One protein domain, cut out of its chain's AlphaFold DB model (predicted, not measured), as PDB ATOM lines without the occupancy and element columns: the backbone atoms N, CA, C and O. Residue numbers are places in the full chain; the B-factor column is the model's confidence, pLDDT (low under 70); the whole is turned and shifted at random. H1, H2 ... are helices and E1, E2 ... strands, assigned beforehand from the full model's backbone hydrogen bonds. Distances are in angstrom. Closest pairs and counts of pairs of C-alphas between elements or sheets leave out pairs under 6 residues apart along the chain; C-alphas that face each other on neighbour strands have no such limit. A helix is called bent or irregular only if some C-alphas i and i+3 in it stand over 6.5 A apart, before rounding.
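This is residues 84 to 123 of the 123 residues of the protein "Acetylornithine aminotransferase" of Nonlabens ulvanivorans (UniProt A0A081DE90). What would a reader see first? A small two-stranded parallel ribbon, E1 beside E2, makes one end; the last residue of short helix H1 comes near it, and short helix H2 lies farther off at the other end. What is it built of? The printed part has 40 residues, in the order E1, H1, H2, E2, and the class is mixed, helices and strands. How large is it? It is compact, with a radius of gyration of the C-alphas of 8.9 A, and spans 24 by 19 by 14 A.

How do the strands pair? E1, residues 85 to 88, and E2, residues 119 to 122, are parallel neighbours at 31 degrees; N 87 and O 120 are within hydrogen-bond range at 2.9 A, as are N 122 and O 87 at 2.9 A. Where do the helices stand? H1, residues 97 to 102, comes closest to E1 at the C-alphas of Leu 102 and Ser 87, 5.6 A apart. H1 and H2, residues 106 to 112, form a helical hairpin and only just touch, with 3 pairs of C-alphas within 8 A, the closest those of Leu 100 and Lys 109 at 6.8 A; they run opposite ways at a shallow tilt of 27 degrees. E1 and H2 are apart. What joins the strands? E1, H1, H2 and E2 make a strand-helix-strand unit, two parallel strands with helices between, and its crossover is right-handed. Are the helix backbones complete? O i to N i+4 pairs are within range in 1 of 2 for H1 and 1 of 3 for H2, where 2 of 4 O i to N i+3 pairs are.

Where does the first element begin? E1 begins at C-alpha 85, (-7.259, -52.320, -46.466), and is 10.4 A long. How long are the others? H1 is 9.1 A long, H2 10.3 A and E2 10.0 A, ending at C-alpha 122, (-11.796, -57.525, -38.213). Is H2 even? It is irregular, but only just: C-alphas 108 and 111 are 6.9 A apart.

How far does it reach? The two C-alphas farthest apart, those of Pro 111 and Asn 123, are 23.9 A apart. Are there cuts or long links? The printed part has no cut; the link H1 to H2 is tight, and E1 to H1 and H2 to E2 are short. How sure is the model? The mean pLDDT of the printed part is 96.1, and no printed residue is under 70.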
ATOM      1  N   GLU A  84      -9.031 -50.733 -50.692       98.12
ATOM      2  CA  GLU A  84      -9.478 -51.305 -49.419       98.12
ATOM      3  C   GLU A  84      -8.320 -51.983 -48.677       98.12
ATOM      4  O   GLU A  84      -7.535 -52.726 -49.267       98.12
ATOM      5  N   LEU A  85      -8.226 -51.715 -47.374       98.00
ATOM      6  CA  LEU A  85      -7.259 -52.320 -46.466       98.00
ATOM      7  C   LEU A  85      -8.007 -52.978 -45.304       98.00
ATOM      8  O   LEU A  85      -8.967 -52.416 -44.775       98.00
ATOM      9  N   ILE A  86      -7.547 -54.154 -44.888       97.62
ATOM     10  CA  ILE A  86      -8.113 -54.895 -43.760       97.62
ATOM     11  C   ILE A  86      -7.019 -55.063 -42.707       97.62
ATOM     12  O   ILE A  86      -5.906 -55.468 -43.036       97.62
ATOM     13  N   SER A  87      -7.335 -54.738 -41.457       97.50
ATOM     14  CA  SER A  87      -6.448 -54.883 -40.302       97.50
ATOM     15  C   SER A  87      -7.153 -55.637 -39.175       97.50
ATOM     16  O   SER A  87      -8.381 -55.707 -39.141       97.50
ATOM     17  N   MET A  88      -6.385 -56.206 -38.252       97.25
ATOM     18  CA  MET A  88      -6.934 -56.889 -37.080       97.25
ATOM     19  C   MET A  88      -7.236 -55.888 -35.963       97.25
ATOM     20  O   MET A  88      -6.550 -54.872 -35.812       97.25
ATOM     21  N   GLN A  89      -8.245 -56.185 -35.152       95.88
ATOM     22  CA  GLN A  89      -8.484 -55.444 -33.919       95.88
ATOM     23  C   GLN A  89      -7.288 -55.561 -32.966       95.88
ATOM     24  O   GLN A  89      -6.567 -56.559 -32.952       95.88
ATOM     25  N   LYS A  90      -7.069 -54.519 -32.160       94.31
ATOM     26  CA  LYS A  90      -5.921 -54.354 -31.244       94.31
ATOM     27  C   LYS A  90      -4.538 -54.351 -31.922       94.31
ATOM     28  O   LYS A  90      -3.520 -54.450 -31.238       94.31
ATOM     29  N   ALA A  91      -4.466 -54.230 -33.250       95.06
ATOM     30  CA  ALA A  91      -3.198 -54.187 -33.972       95.06
ATOM     31  C   ALA A  91      -2.469 -52.838 -33.820       95.06
ATOM     32  O   ALA A  91      -3.085 -51.769 -33.726       95.06
ATOM     33  N   TYR A  92      -1.134 -52.885 -33.865       95.25
ATOM     34  CA  TYR A  92      -0.248 -51.718 -33.891       95.25
ATOM     35  C   TYR A  92       0.614 -51.732 -35.158       95.25
ATOM     36  O   TYR A  92       1.399 -52.655 -35.367       95.25
ATOM     37  N   HIS A  93       0.500 -50.683 -35.977       96.50
ATOM     38  CA  HIS A  93       1.181 -50.602 -37.276       96.50
ATOM     39  C   HIS A  93       2.033 -49.343 -37.477       96.50
ATOM     40  O   HIS A  93       2.624 -49.171 -38.538       96.50
ATOM     41  N   GLY A  94       2.167 -48.498 -36.451       95.38
ATOM     42  CA  GLY A  94       2.918 -47.241 -36.517       95.38
ATOM     43  C   GLY A  94       2.024 -46.003 -36.469       95.38
ATOM     44  O   GLY A  94       0.812 -46.114 -36.323       95.38
ATOM     45  N   ASN A  95       2.635 -44.820 -36.545       95.38
ATOM     46  CA  ASN A  95       1.985 -43.544 -36.211       95.38
ATOM     47  C   ASN A  95       1.924 -42.543 -37.379       95.38
ATOM     48  O   ASN A  95       1.418 -41.440 -37.203       95.38
ATOM     49  N   THR A  96       2.430 -42.889 -38.566       97.00
ATOM     50  CA  THR A  96       2.205 -42.087 -39.785       97.00
ATOM     51  C   THR A  96       0.760 -42.237 -40.257       97.00
ATOM     52  O   THR A  96       0.137 -43.250 -39.967       97.00
ATOM     53  N   MET A  97       0.205 -41.259 -40.979       97.25
ATOM     54  CA  MET A  97      -1.229 -41.236 -41.327       97.25
ATOM     55  C   MET A  97      -1.743 -42.544 -41.958       97.25
ATOM     56  O   MET A  97      -2.829 -43.000 -41.601       97.25
ATOM     57  N   GLY A  98      -0.987 -43.179 -42.858       97.00
ATOM     58  CA  GLY A  98      -1.383 -44.447 -43.471       97.00
ATOM     59  C   GLY A  98      -1.327 -45.607 -42.482       97.00
ATOM     60  O   GLY A  98      -2.327 -46.281 -42.248       97.00
ATOM     61  N   SER A  99      -0.188 -45.776 -41.826       97.62
ATOM     62  CA  SER A  99       0.048 -46.793 -40.797       97.62
ATOM     63  C   SER A  99      -0.920 -46.703 -39.610       97.62
ATOM     64  O   SER A  99      -1.484 -47.706 -39.174       97.62
ATOM     65  N   LEU A 100      -1.186 -45.488 -39.128       97.75
ATOM     66  CA  LEU A 100      -2.134 -45.181 -38.058       97.75
ATOM     67  C   LEU A 100      -3.571 -45.537 -38.456       97.75
ATOM     68  O   LEU A 100      -4.368 -45.928 -37.605       97.75
ATOM     69  N   SER A 101      -3.903 -45.462 -39.750       97.44
ATOM     70  CA  SER A 101      -5.214 -45.890 -40.252       97.44
ATOM     71  C   SER A 101      -5.461 -47.377 -39.996       97.44
ATOM     72  O   SER A 101      -6.592 -47.755 -39.695       97.44
ATOM     73  N   LEU A 102      -4.408 -48.203 -40.055       97.25
ATOM     74  CA  LEU A 102      -4.469 -49.646 -39.803       97.25
ATOM     75  C   LEU A 102      -4.439 -50.007 -38.312       97.25
ATOM     76  O   LEU A 102      -4.815 -51.119 -37.954       97.25
ATOM     77  N   MET A 103      -4.033 -49.092 -37.433       95.56
ATOM     78  CA  MET A 103      -4.055 -49.300 -35.983       95.56
ATOM     79  C   MET A 103      -5.496 -49.421 -35.456       95.56
ATOM     80  O   MET A 103      -6.417 -48.818 -36.012       95.56
ATOM     81  N   ASP A 104      -5.679 -50.141 -34.349       94.06
ATOM     82  CA  ASP A 104      -6.942 -50.211 -33.603       94.06
ATOM     83  C   ASP A 104      -6.753 -49.811 -32.128       94.06
ATOM     84  O   ASP A 104      -6.900 -50.605 -31.203       94.06
ATOM     85  N   TYR A 105      -6.353 -48.552 -31.920       94.31
ATOM     86  CA  TYR A 105      -6.245 -47.919 -30.603       94.31
ATOM     87  C   TYR A 105      -6.858 -46.528 -30.663       94.31
ATOM     88  O   TYR A 105      -6.258 -45.589 -31.192       94.31
ATOM     89  N   GLU A 106      -8.073 -46.399 -30.143       93.00
ATOM     90  CA  GLU A 106      -8.893 -45.246 -30.480       93.00
ATOM     91  C   GLU A 106      -8.385 -43.925 -29.898       93.00
ATOM     92  O   GLU A 106      -8.346 -42.911 -30.591       93.00
ATOM     93  N   GLU A 107      -7.883 -43.957 -28.666       94.25
ATOM     94  CA  GLU A 107      -7.258 -42.798 -28.018       94.25
ATOM     95  C   GLU A 107      -6.107 -42.215 -28.850       94.25
ATOM     96  O   GLU A 107      -5.895 -41.004 -28.863       94.25
ATOM     97  N   ARG A 108      -5.382 -43.063 -29.593       93.00
ATOM     98  CA  ARG A 108      -4.277 -42.637 -30.461       93.00
ATOM     99  C   ARG A 108      -4.748 -42.131 -31.819       93.00
ATOM    100  O   ARG A 108      -4.062 -41.311 -32.412       93.00
ATOM    101  N   LYS A 109      -5.878 -42.622 -32.330       95.44
ATOM    102  CA  LYS A 109      -6.399 -42.281 -33.667       95.44
ATOM    103  C   LYS A 109      -7.284 -41.045 -33.654       95.44
ATOM    104  O   LYS A 109      -7.233 -40.262 -34.601       95.44
ATOM    105  N   ALA A 110      -8.102 -40.890 -32.615       96.38
ATOM    106  CA  ALA A 110      -9.143 -39.871 -32.540       96.38
ATOM    107  C   ALA A 110      -8.652 -38.442 -32.849       96.38
ATOM    108  O   ALA A 110      -9.333 -37.770 -33.624       96.38
ATOM    109  N   PRO A 111      -7.473 -37.991 -32.365       97.00
ATOM    110  CA  PRO A 111      -6.989 -36.633 -32.630       97.00
ATOM    111  C   PRO A 111      -6.590 -36.351 -34.086       97.00
ATOM    112  O   PRO A 111      -6.486 -35.190 -34.467       97.00
ATOM    113  N   PHE A 112      -6.345 -37.384 -34.901       96.81
ATOM    114  CA  PHE A 112      -5.767 -37.247 -36.248       96.81
ATOM    115  C   PHE A 112      -6.763 -37.533 -37.373       96.81
ATOM    116  O   PHE A 112      -6.381 -37.649 -38.537       96.81
ATOM    117  N   ARG A 113      -8.047 -37.696 -37.045       95.69
ATOM    118  CA  ARG A 113      -9.072 -37.932 -38.059       95.69
ATOM    119  C   ARG A 113      -9.311 -36.684 -38.925       95.69
ATOM    120  O   ARG A 113      -9.271 -35.575 -38.398       95.69
ATOM    121  N   PRO A 114      -9.639 -36.861 -40.220       96.00
ATOM    122  CA  PRO A 114      -9.867 -38.137 -40.909       96.00
ATOM    123  C   PRO A 114      -8.573 -38.880 -41.292       96.00
ATOM    124  O   PRO A 114      -7.586 -38.280 -41.707       96.00
ATOM    125  N   LEU A 115      -8.615 -40.209 -41.178       96.44
ATOM    126  CA  LEU A 115      -7.546 -41.131 -41.587       96.44
ATOM    127  C   LEU A 115      -7.814 -41.682 -43.003       96.44
ATOM    128  O   LEU A 115      -8.787 -41.277 -43.645       96.44
ATOM    129  N   LEU A 116      -6.970 -42.593 -43.516       96.81
ATOM    130  CA  LEU A 116      -7.195 -43.191 -44.836       96.81
ATOM    131  C   LEU A 116      -8.601 -43.810 -44.918       96.81
ATOM    132  O   LEU A 116      -9.009 -44.540 -44.010       96.81
ATOM    133  N   PRO A 117      -9.337 -43.564 -46.015       96.31
ATOM    134  CA  PRO A 117     -10.638 -44.176 -46.215       96.31
ATOM    135  C   PRO A 117     -10.487 -45.665 -46.551       96.31
ATOM    136  O   PRO A 117      -9.421 -46.116 -46.977       96.31
ATOM    137  N   GLN A 118     -11.596 -46.404 -46.446       96.56
ATOM    138  CA  GLN A 118     -11.690 -47.821 -46.823       96.56
ATOM    139  C   GLN A 118     -10.748 -48.737 -46.023       96.56
ATOM    140  O   GLN A 118     -10.178 -49.682 -46.566       96.56
ATOM    141  N   VAL A 119     -10.596 -48.465 -44.725       97.31
ATOM    142  CA  VAL A 119      -9.950 -49.387 -43.786       97.31
ATOM    143  C   VAL A 119     -11.017 -50.090 -42.954       97.31
ATOM    144  O   VAL A 119     -11.868 -49.427 -42.362       97.31
ATOM    145  N   LYS A 120     -10.972 -51.423 -42.913       96.81
ATOM    146  CA  LYS A 120     -11.837 -52.260 -42.072       96.81
ATOM    147  C   LYS A 120     -11.013 -52.975 -41.008       96.81
ATOM    148  O   LYS A 120      -9.940 -53.496 -41.306       96.81
ATOM    149  N   HIS A 121     -11.553 -53.049 -39.796       96.56
ATOM    150  CA  HIS A 121     -10.964 -53.793 -38.685       96.56
ATOM    151  C   HIS A 121     -11.793 -55.044 -38.395       96.56
ATOM    152  O   HIS A 121     -12.996 -54.938 -38.162       96.56
ATOM    153  N   ILE A 122     -11.159 -56.216 -38.443       96.88
ATOM    154  CA  ILE A 122     -11.796 -57.525 -38.213       96.88
ATOM    155  C   ILE A 122     -11.248 -58.196 -36.942       96.88
ATOM    156  O   ILE A 122     -10.184 -57.810 -36.457       96.88
ATOM    157  N   ASN A 123     -12.008 -59.150 -36.391       91.06
ATOM    158  CA  ASN A 123     -11.673 -59.882 -35.159       91.06
ATOM    159  C   ASN A 123     -10.573 -60.925 -35.371       91.06
ATOM    160  O   ASN A 123     -10.624 -61.609 -36.418       91.06
TER     161      ASN A 123